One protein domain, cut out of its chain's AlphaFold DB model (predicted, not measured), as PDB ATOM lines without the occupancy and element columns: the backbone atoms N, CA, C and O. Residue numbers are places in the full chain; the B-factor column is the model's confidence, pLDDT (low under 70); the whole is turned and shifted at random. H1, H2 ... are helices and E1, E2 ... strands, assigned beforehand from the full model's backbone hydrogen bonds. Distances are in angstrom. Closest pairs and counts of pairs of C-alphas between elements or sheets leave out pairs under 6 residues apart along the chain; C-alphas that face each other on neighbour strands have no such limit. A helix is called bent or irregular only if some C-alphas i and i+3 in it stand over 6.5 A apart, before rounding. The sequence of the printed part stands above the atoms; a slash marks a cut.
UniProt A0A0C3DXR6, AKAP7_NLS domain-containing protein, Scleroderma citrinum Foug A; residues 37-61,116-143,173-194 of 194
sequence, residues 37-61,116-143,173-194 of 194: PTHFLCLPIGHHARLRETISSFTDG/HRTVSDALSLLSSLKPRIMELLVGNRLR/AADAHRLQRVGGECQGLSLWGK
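Overview. This is residues 37 to 61, 116 to 143 and 173 to 194 of the 194 residues of the protein "AKAP7_NLS domain-containing protein" of Scleroderma citrinum Foug A (UniProt A0A0C3DXR6). Two helices, H2 and H3, lie side by side and run opposite ways as a loose pair, meeting over part of their lengths, while the strand E1 passes close to H3 and leads out to a third helix, H1, which sticks out as an arm with residues 47 to 54 and 56 to 61. The arm makes much of the length, and the printed part is in three pieces. The printed part has 75 residues with three named helices and one named strand, in the order E1, H1, H2, H3, and its class is mostly helix. It is loose, with a radius of gyration of the C-alphas of 15.8 A and spans of 44 by 32 by 28 A.

Along the chain. The printed part begins at Pro 37. Strand E1, residues 39 to 44, starts with C-alpha 39 at (245.072, 338.142, 494.555) and is 14.7 A long from first to last C-alpha. Helix H1, residues 49 to 61, is 18.2 A long and ends with C-alpha 61 at (233.621, 308.414, 494.869). Helix H2, residues 119 to 137, is the longest helix, at 26.4 A. It has a kink of 32 degrees near residue 131, and it is neither bent nor irregular, but only just: C-alphas 128 and 131 are 6.5 A apart. Helix H3, residues 174 to 187, is 19.5 A long and ends with C-alpha 187 at (238.569, 342.384, 484.043).

Arrangement. H2 and H3 touch, with 5 pairs of C-alphas within 8 A. The closest C-alphas of the two are those of Ile 133 and Val 182, 6.3 A apart. H2 touches H3 with residues 129 to 136 alone, and H3 touches H2 with residues 182 to 186 alone. Their lines stand at a shallow tilt of 29 degrees, opposite ways. E1 pairs with no named strand. The closest C-alphas of E1 and H3 are those of Leu 41 and Cys 186, 7.8 A apart. E1 and H2 are apart. H1 touches no helix. In H1 and H3 every O i to N i+4 pair is within hydrogen-bond range; in H2 it is 13 of 15.

Size, cuts and confidence. The two C-alphas farthest apart are those of Gly 61 and His 116, at 44.8 A, which is also the gap across the first cut, where residues 62 to 115 are not printed. Residues 144 to 172 are not printed either, and C-alphas 143 and 173 are 10.7 A apart across that cut. The link from E1 to H1 is tight, with 4 residues; those from H1 to H2 and from H2 to H3 run across the cuts. Without the stretches that stand free, the body of 61 residues spans 35 by 29 by 26 A. The mean pLDDT of the printed part is 88.5, and residues 188 to 194, up to the chain's last residue, are under 70.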
ATOM      1  N   PRO A  37     250.119 336.422 489.559       90.31
ATOM      2  CA  PRO A  37     248.974 336.951 490.289       90.31
ATOM      3  C   PRO A  37     249.037 336.574 491.770       90.31
ATOM      4  O   PRO A  37     249.314 335.424 492.115       90.31
ATOM      5  N   THR A  38     248.766 337.543 492.641       92.69
ATOM      6  CA  THR A  38     248.802 337.361 494.101       92.69
ATOM      7  C   THR A  38     247.408 337.344 494.720       92.69
ATOM      8  O   THR A  38     247.209 336.738 495.768       92.69
ATOM      9  N   HIS A  39     246.433 337.969 494.061       93.50
ATOM     10  CA  HIS A  39     245.072 338.142 494.555       93.50
ATOM     11  C   HIS A  39     244.047 337.795 493.476       93.50
ATOM     12  O   HIS A  39     244.347 337.761 492.280       93.50
ATOM     13  N   PHE A  40     242.808 337.558 493.893       94.25
ATOM     14  CA  PHE A  40     241.704 337.285 492.983       94.25
ATOM     15  C   PHE A  40     240.375 337.787 493.549       94.25
ATOM     16  O   PHE A  40     240.189 337.888 494.760       94.25
ATOM     17  N   LEU A  41     239.444 338.098 492.651       93.50
ATOM     18  CA  LEU A  41     238.050 338.390 492.966       93.50
ATOM     19  C   LEU A  41     237.235 337.118 492.773       93.50
ATOM     20  O   LEU A  41     237.380 336.442 491.752       93.50
ATOM     21  N   CYS A  42     236.364 336.794 493.725       95.44
ATOM     22  CA  CYS A  42     235.538 335.599 493.625       95.44
ATOM     23  C   CYS A  42     234.129 335.760 494.199       95.44
ATOM     24  O   CYS A  42     233.862 336.639 495.017       95.44
ATOM     25  N   LEU A  43     233.240 334.857 493.779       94.94
ATOM     26  CA  LEU A  43     231.935 334.625 494.393       94.94
ATOM     27  C   LEU A  43     232.003 333.348 495.246       94.94
ATOM     28  O   LEU A  43     232.148 332.260 494.680       94.94
ATOM     29  N   PRO A  44     231.897 333.432 496.582       96.50
ATOM     30  CA  PRO A  44     231.936 332.252 497.438       96.50
ATOM     31  C   PRO A  44     230.634 331.447 497.317       96.50
ATOM     32  O   PRO A  44     229.553 331.926 497.661       96.50
ATOM     33  N   ILE A  45     230.737 330.188 496.888       96.75
ATOM     34  CA  ILE A  45     229.582 329.289 496.681       96.75
ATOM     35  C   ILE A  45     229.566 328.092 497.644       96.75
ATOM     36  O   ILE A  45     228.588 327.349 497.701       96.75
ATOM     37  N   GLY A  46     230.605 327.933 498.470       95.06
ATOM     38  CA  GLY A  46     230.729 326.847 499.450       95.06
ATOM     39  C   GLY A  46     229.720 326.870 500.608       95.06
ATOM     40  O   GLY A  46     229.741 325.977 501.452       95.06
ATOM     41  N   HIS A  47     228.828 327.861 500.685       96.00
ATOM     42  CA  HIS A  47     227.785 327.934 501.713       96.00
ATOM     43  C   HIS A  47     226.533 327.102 501.366       96.00
ATOM     44  O   HIS A  47     225.736 326.794 502.251       96.00
ATOM     45  N   HIS A  48     226.363 326.685 500.105       96.56
ATOM     46  CA  HIS A  48     225.220 325.879 499.674       96.56
ATOM     47  C   HIS A  48     225.356 324.413 500.121       96.56
ATOM     48  O   HIS A  48     226.161 323.666 499.568       96.56
ATOM     49  N   ALA A  49     224.538 323.981 501.090       97.44
ATOM     50  CA  ALA A  49     224.603 322.633 501.672       97.44
ATOM     51  C   ALA A  49     224.526 321.514 500.619       97.44
ATOM     52  O   ALA A  49     225.450 320.710 500.527       97.44
ATOM     53  N   ARG A  50     223.506 321.556 499.750       97.12
ATOM     54  CA  ARG A  50     223.320 320.576 498.668       97.12
ATOM     55  C   ARG A  50     224.522 320.500 497.723       97.12
ATOM     56  O   ARG A  50     224.908 319.411 497.312       97.12
ATOM     57  N   LEU A  51     225.121 321.644 497.373       96.12
ATOM     58  CA  LEU A  51     226.314 321.665 496.522       96.12
ATOM     59  C   LEU A  51     227.486 320.989 497.235       96.12
ATOM     60  O   LEU A  51     228.145 320.146 496.639       96.12
ATOM     61  N   ARG A  52     227.720 321.310 498.515       97.75
ATOM     62  CA  ARG A  52     228.796 320.678 499.289       97.75
ATOM     63  C   ARG A  52     228.637 319.167 499.363       97.75
ATOM     64  O   ARG A  52     229.605 318.470 499.111       97.75
ATOM     65  N   GLU A  53     227.441 318.685 499.686       98.38
ATOM     66  CA  GLU A  53     227.137 317.251 499.760       98.38
ATOM     67  C   GLU A  53     227.377 316.566 498.414       98.38
ATOM     68  O   GLU A  53     228.027 315.526 498.358       98.38
ATOM     69  N   THR A  54     226.922 317.191 497.322       97.81
ATOM     70  CA  THR A  54     227.132 316.679 495.959       97.81
ATOM     71  C   THR A  54     228.619 316.573 495.629       97.81
ATOM     72  O   THR A  54     229.070 315.528 495.167       97.81
ATOM     73  N   ILE A  55     229.396 317.629 495.892       97.31
ATOM     74  CA  ILE A  55     230.837 317.646 495.612       97.31
ATOM     75  C   ILE A  55     231.585 316.668 496.516       97.31
ATOM     76  O   ILE A  55     232.414 315.931 496.002       97.31
ATOM     77  N   SER A  56     231.256 316.596 497.810       98.00
ATOM     78  CA  SER A  56     231.813 315.600 498.737       98.00
ATOM     79  C   SER A  56     231.582 314.182 498.231       98.00
ATOM     80  O   SER A  56     232.535 313.440 498.035       98.00
ATOM     81  N   SER A  57     230.330 313.821 497.935       98.31
ATOM     82  CA  SER A  57     230.001 312.486 497.435       98.31
ATOM     83  C   SER A  57     230.728 312.164 496.129       98.31
ATOM     84  O   SER A  57     231.143 311.022 495.928       98.31
ATOM     85  N   PHE A  58     230.866 313.145 495.236       97.25
ATOM     86  CA  PHE A  58     231.607 312.996 493.989       97.25
ATOM     87  C   PHE A  58     233.101 312.749 494.245       97.25
ATOM     88  O   PHE A  58     233.641 311.757 493.755       97.25
ATOM     89  N   THR A  59     233.762 313.586 495.051       97.12
ATOM     90  CA  THR A  59     235.196 313.445 495.350       97.12
ATOM     91  C   THR A  59     235.496 312.176 496.144       97.12
ATOM     92  O   THR A  59     236.460 311.485 495.829       97.12
ATOM     93  N   ASP A  60     234.637 311.796 497.093       98.00
ATOM     94  CA  ASP A  60     234.760 310.545 497.853       98.00
ATOM     95  C   ASP A  60     234.581 309.316 496.950       98.00
ATOM     96  O   ASP A  60     235.156 308.255 497.197       98.00
ATOM     97  N   GLY A  61     233.754 309.432 495.909       97.75
ATOM     98  CA  GLY A  61     233.621 308.414 494.869       97.75
ATOM     99  C   GLY A  61     234.909 308.249 494.064       97.75
ATOM    100  O   GLY A  61     235.363 307.123 493.871       97.75
ATOM    101  N   HIS A 116     251.771 350.333 489.877       83.06
ATOM    102  CA  HIS A 116     251.597 349.261 490.845       83.06
ATOM    103  C   HIS A 116     250.271 349.464 491.585       83.06
ATOM    104  O   HIS A 116     250.047 350.519 492.169       83.06
ATOM    105  N   ARG A 117     249.373 348.473 491.540       89.00
ATOM    106  CA  ARG A 117     248.099 348.554 492.264       89.00
ATOM    107  C   ARG A 117     248.279 348.138 493.708       89.00
ATOM    108  O   ARG A 117     248.853 347.089 493.981       89.00
ATOM    109  N   THR A 118     247.737 348.925 494.616       90.94
ATOM    110  CA  THR A 118     247.726 348.644 496.050       90.94
ATOM    111  C   THR A 118     246.419 347.964 496.470       90.94
ATOM    112  O   THR A 118     245.445 347.895 495.714       90.94
ATOM    113  N   VAL A 119     246.358 347.488 497.716       91.81
ATOM    114  CA  VAL A 119     245.108 346.987 498.322       91.81
ATOM    115  C   VAL A 119     244.041 348.088 498.401       91.81
ATOM    116  O   VAL A 119     242.863 347.814 498.173       91.81
ATOM    117  N   SER A 120     244.440 349.336 498.664       92.00
ATOM    118  CA  SER A 120     243.522 350.484 498.704       92.00
ATOM    119  C   SER A 120     242.846 350.719 497.348       92.00
ATOM    120  O   SER A 120     241.628 350.915 497.274       92.00
ATOM    121  N   ASP A 121     243.612 350.595 496.258       90.94
ATOM    122  CA  ASP A 121     243.081 350.703 494.896       90.94
ATOM    123  C   ASP A 121     242.074 349.586 494.603       90.94
ATOM    124  O   ASP A 121     241.011 349.834 494.031       90.94
ATOM    125  N   ALA A 122     242.365 348.358 495.045       91.38
ATOM    126  CA  ALA A 122     241.461 347.224 494.884       91.38
ATOM    127  C   ALA A 122     240.137 347.417 495.650       91.38
ATOM    128  O   ALA A 122     239.068 347.116 495.118       91.38
ATOM    129  N   LEU A 123     240.175 347.957 496.871       93.69
ATOM    130  CA  LEU A 123     238.970 348.257 497.657       93.69
ATOM    131  C   LEU A 123     238.141 349.390 497.039       93.69
ATOM    132  O   LEU A 123     236.909 349.296 496.965       93.69
ATOM    133  N   SER A 124     238.810 350.440 496.561       92.94
ATOM    134  CA  SER A 124     238.169 351.553 495.851       92.94
ATOM    135  C   SER A 124     237.465 351.053 494.594       92.94
ATOM    136  O   SER A 124     236.300 351.374 494.340       92.94
ATOM    137  N   LEU A 125     238.129 350.168 493.855       90.06
ATOM    138  CA  LEU A 125     237.538 349.521 492.702       90.06
ATOM    139  C   LEU A 125     236.313 348.683 493.077       90.06
ATOM    140  O   LEU A 125     235.261 348.863 492.468       90.06
ATOM    141  N   LEU A 126     236.416 347.788 494.062       92.38
ATOM    142  CA  LEU A 126     235.290 346.955 494.497       92.38
ATOM    143  C   LEU A 126     234.069 347.803 494.873       92.38
ATOM    144  O   LEU A 126     232.937 347.459 494.524       92.38
ATOM    145  N   SER A 127     234.308 348.947 495.517       95.44
ATOM    146  CA  SER A 127     233.266 349.918 495.861       95.44
ATOM    147  C   SER A 127     232.590 350.500 494.615       95.44
ATOM    148  O   SER A 127     231.363 350.595 494.572       95.44
ATOM    149  N   SER A 128     233.363 350.819 493.571       94.56
ATOM    150  CA  SER A 128     232.841 351.322 492.290       94.56
ATOM    151  C   SER A 128     232.166 350.258 491.413       94.56
ATOM    152  O   SER A 128     231.258 350.581 490.649       94.56
ATOM    153  N   LEU A 129     232.561 348.986 491.537       93.12
ATOM    154  CA  LEU A 129     231.965 347.873 490.793       93.12
ATOM    155  C   LEU A 129     230.561 347.541 491.295       93.12
ATOM    156  O   LEU A 129     229.694 347.185 490.500       93.12
ATOM    157  N   LYS A 130     230.311 347.683 492.601       92.75
ATOM    158  CA  LYS A 130     229.020 347.353 493.219       92.75
ATOM    159  C   LYS A 130     227.810 347.969 492.491       92.75
ATOM    160  O   LYS A 130     226.933 347.191 492.113       92.75
ATOM    161  N   PRO A 131     227.707 349.298 492.278       95.88
ATOM    162  CA  PRO A 131     226.549 349.876 491.591       95.88
ATOM    163  C   PRO A 131     226.397 349.364 490.152       95.88
ATOM    164  O   PRO A 131     225.281 349.055 489.743       95.88
ATOM    165  N   ARG A 132     227.503 349.170 489.423       94.62
ATOM    166  CA  ARG A 132     227.487 348.657 488.041       94.62
ATOM    167  C   ARG A 132     226.988 347.219 487.963       94.62
ATOM    168  O   ARG A 132     226.162 346.887 487.123       94.62
ATOM    169  N   ILE A 133     227.446 346.361 488.875       93.12
ATOM    170  CA  ILE A 133     226.969 344.977 488.965       93.12
ATOM    171  C   ILE A 133     225.471 344.964 489.287       93.12
ATOM    172  O   ILE A 133     224.724 344.206 488.675       93.12
ATOM    173  N   MET A 134     225.009 345.814 490.206       94.25
ATOM    174  CA  MET A 134     223.583 345.903 490.541       94.25
ATOM    175  C   MET A 134     222.727 346.353 489.350       94.25
ATOM    176  O   MET A 134     221.654 345.788 489.131       94.25
ATOM    177  N   GLU A 135     223.216 347.311 488.562       95.12
ATOM    178  CA  GLU A 135     222.584 347.751 487.317       95.12
ATOM    179  C   GLU A 135     222.530 346.619 486.283       95.12
ATOM    180  O   GLU A 135     221.458 346.314 485.766       95.12
ATOM    181  N   LEU A 136     223.641 345.909 486.056       93.06
ATOM    182  CA  LEU A 136     223.703 344.755 485.148       93.06
ATOM    183  C   LEU A 136     222.731 343.636 485.535       93.06
ATOM    184  O   LEU A 136     222.221 342.911 484.677       93.06
ATOM    185  N   LEU A 137     222.492 343.464 486.832       94.00
ATOM    186  CA  LEU A 137     221.571 342.461 487.339       94.00
ATOM    187  C   LEU A 137     220.106 342.917 487.281       94.00
ATOM    188  O   LEU A 137     219.218 342.061 487.283       94.00
ATOM    189  N   VAL A 138     219.836 344.223 487.173       93.44
ATOM    190  CA  VAL A 138     218.482 344.810 487.128       93.44
ATOM    191  C   VAL A 138     217.624 344.289 488.295       93.44
ATOM    192  O   VAL A 138     216.500 343.830 488.120       93.44
ATOM    193  N   GLY A 139     218.211 344.216 489.495       91.50
ATOM    194  CA  GLY A 139     217.564 343.669 490.698       91.50
ATOM    195  C   GLY A 139     217.364 342.143 490.724       91.50
ATOM    196  O   GLY A 139     216.925 341.600 491.738       91.50
ATOM    197  N   ASN A 140     217.713 341.422 489.656       93.75
ATOM    198  CA  ASN A 140     217.615 339.965 489.614       93.75
ATOM    199  C   ASN A 140     218.790 339.303 490.339       93.75
ATOM    200  O   ASN A 140     219.917 339.792 490.340       93.75
ATOM    201  N   ARG A 141     218.551 338.120 490.907       92.69
ATOM    202  CA  ARG A 141     219.635 337.305 491.468       92.69
ATOM    203  C   ARG A 141     220.443 336.669 490.340       92.69
ATOM    204  O   ARG A 141     219.865 336.045 489.455       92.69
ATOM    205  N   LEU A 142     221.769 336.768 490.416       93.44
ATOM    206  CA  LEU A 142     222.659 336.003 489.547       93.44
ATOM    207  C   LEU A 142     222.534 334.514 489.888       93.44
ATOM    208  O   LEU A 142     222.772 334.110 491.028       93.44
ATOM    209  N   ARG A 143     222.147 333.701 488.906       94.12
ATOM    210  CA  ARG A 143     222.164 332.240 488.995       94.12
ATOM    211  C   ARG A 143     223.285 331.746 488.099       94.12
ATOM    212  O   ARG A 143     223.449 332.248 486.999       94.12
ATOM    213  N   ALA A 173     224.728 329.254 477.787       93.00
ATOM    214  CA  ALA A 173     223.640 329.596 478.694       93.00
ATOM    215  C   ALA A 173     223.568 331.116 478.925       93.00
ATOM    216  O   ALA A 173     224.574 331.772 479.190       93.00
ATOM    217  N   ALA A 174     222.354 331.678 478.948       92.94
ATOM    218  CA  ALA A 174     222.134 333.106 479.217       92.94
ATOM    219  C   ALA A 174     222.772 333.581 480.542       92.94
ATOM    220  O   ALA A 174     223.320 334.683 480.628       92.94
ATOM    221  N   ASP A 175     222.745 332.726 481.566       90.19
ATOM    222  CA  ASP A 175     223.384 332.971 482.860       90.19
ATOM    223  C   ASP A 175     224.920 333.032 482.765       90.19
ATOM    224  O   ASP A 175     225.548 333.828 483.465       90.19
ATOM    225  N   ALA A 176     225.533 332.253 481.865       90.94
ATOM    226  CA  ALA A 176     226.973 332.283 481.622       90.94
ATOM    227  C   ALA A 176     227.401 333.606 480.988       90.94
ATOM    228  O   ALA A 176     228.345 334.233 481.461       90.94
ATOM    229  N   HIS A 177     226.654 334.085 479.991       92.31
ATOM    230  CA  HIS A 177     226.889 335.404 479.404       92.31
ATOM    231  C   HIS A 177     226.724 336.524 480.434       92.31
ATOM    232  O   HIS A 177     227.502 337.477 480.452       92.31
ATOM    233  N   ARG A 178     225.743 336.410 481.340       92.69
ATOM    234  CA  ARG A 178     225.562 337.385 482.422       92.69
ATOM    235  C   ARG A 178     226.742 337.366 483.398       92.69
ATOM    236  O   ARG A 178     227.258 338.431 483.730       92.69
ATOM    237  N   LEU A 179     227.206 336.183 483.806       93.44
ATOM    238  CA  LEU A 179     228.409 336.024 484.628       93.44
ATOM    239  C   LEU A 179     229.650 336.582 483.919       93.44
ATOM    240  O   LEU A 179     230.450 337.263 484.553       93.44
ATOM    241  N   GLN A 180     229.788 336.352 482.614       91.56
ATOM    242  CA  GLN A 180     230.890 336.874 481.810       91.56
ATOM    243  C   GLN A 180     230.867 338.401 481.739       91.56
ATOM    244  O   GLN A 180     231.918 339.015 481.854       91.56
ATOM    245  N   ARG A 181     229.694 339.034 481.614       92.19
ATOM    246  CA  ARG A 181     229.570 340.500 481.679       92.19
ATOM    247  C   ARG A 181     229.991 341.044 483.043       92.19
ATOM    248  O   ARG A 181     230.738 342.013 483.095       92.19
ATOM    249  N   VAL A 182     229.573 340.394 484.132       91.44
ATOM    250  CA  VAL A 182     230.014 340.746 485.496       91.44
ATOM    251  C   VAL A 182     231.530 340.574 485.641       91.44
ATOM    252  O   VAL A 182     232.199 341.453 486.171       91.44
ATOM    253  N   GLY A 183     232.088 339.470 485.136       89.69
ATOM    254  CA  GLY A 183     233.532 339.240 485.091       89.69
ATOM    255  C   GLY A 183     234.265 340.274 484.234       89.69
ATOM    256  O   GLY A 183     235.330 340.730 484.625       89.69
ATOM    257  N   GLY A 184     233.673 340.708 483.120       88.56
ATOM    258  CA  GLY A 184     234.204 341.737 482.227       88.56
ATOM    259  C   GLY A 184     234.386 343.087 482.918       88.56
ATOM    260  O   GLY A 184     235.446 343.696 482.792       88.56
ATOM    261  N   GLU A 185     233.414 343.508 483.735       86.19
ATOM    262  CA  GLU A 185     233.558 344.701 484.585       86.19
ATOM    263  C   GLU A 185     234.730 344.557 485.574       86.19
ATOM    264  O   GLU A 185     235.473 345.508 485.810       86.19
ATOM    265  N   CYS A 186     234.958 343.347 486.101       81.06
ATOM    266  CA  CYS A 186     236.102 343.039 486.965       81.06
ATOM    267  C   CYS A 186     237.438 342.935 486.199       81.06
ATOM    268  O   CYS A 186     238.502 343.063 486.803       81.06
ATOM    269  N   GLN A 187     237.404 342.675 484.888       70.25
ATOM    270  CA  GLN A 187     238.569 342.384 484.043       70.25
ATOM    271  C   GLN A 187     239.183 343.600 483.358       70.25
ATOM    272  O   GLN A 187     240.297 343.475 482.851       70.25
ATOM    273  N   GLY A 188     238.596 344.800 483.473       60.31
ATOM    274  CA  GLY A 188     239.295 346.069 483.178       60.31
ATOM    275  C   GLY A 188     240.622 346.254 483.951       60.31
ATOM    276  O   GLY A 188     241.307 347.266 483.832       60.31
ATOM    277  N   LEU A 189     240.989 345.261 484.761       51.69
ATOM    278  CA  LEU A 189     242.149 345.171 485.614       51.69
ATOM    279  C   LEU A 189     243.284 344.282 485.119       51.69
ATOM    280  O   LEU A 189     244.385 344.430 485.642       51.69
ATOM    281  N   SER A 190     243.045 343.367 484.188       45.91
ATOM    282  CA  SER A 190     244.013 342.327 483.854       45.91
ATOM    283  C   SER A 190     244.232 342.322 482.346       45.91
ATOM    284  O   SER A 190     243.463 341.734 481.594       45.91
ATOM    285  N   LEU A 191     245.296 343.010 481.917       38.09
ATOM    286  CA  LEU A 191     245.950 342.817 480.622       38.09
ATOM    287  C   LEU A 191     246.500 341.383 480.569       38.09
ATOM    288  O   LEU A 191     247.699 341.161 480.709       38.09
ATOM    289  N   TRP A 192     245.627 340.395 480.406       40.31
ATOM    290  CA  TRP A 192     246.030 339.121 479.830       40.31
ATOM    291  C   TRP A 192     245.890 339.288 478.325       40.31
ATOM    292  O   TRP A 192     244.800 339.543 477.810       40.31
ATOM    293  N   GLY A 193     247.045 339.296 477.661       36.03
ATOM    294  CA  GLY A 193     247.157 339.447 476.222       36.03
ATOM    295  C   GLY A 193     246.261 338.448 475.501       36.03
ATOM    296  O   GLY A 193     246.151 337.292 475.910       36.03
ATOM    297  N   LYS A 194     245.613 338.945 474.449       31.83
ATOM    298  CA  LYS A 194     245.137 338.100 473.355       31.83
ATOM    299  C   LYS A 194     246.282 337.262 472.798       31.83
ATOM    300  O   LYS A 194     247.419 337.790 472.775       31.83
TER     301      LYS A 194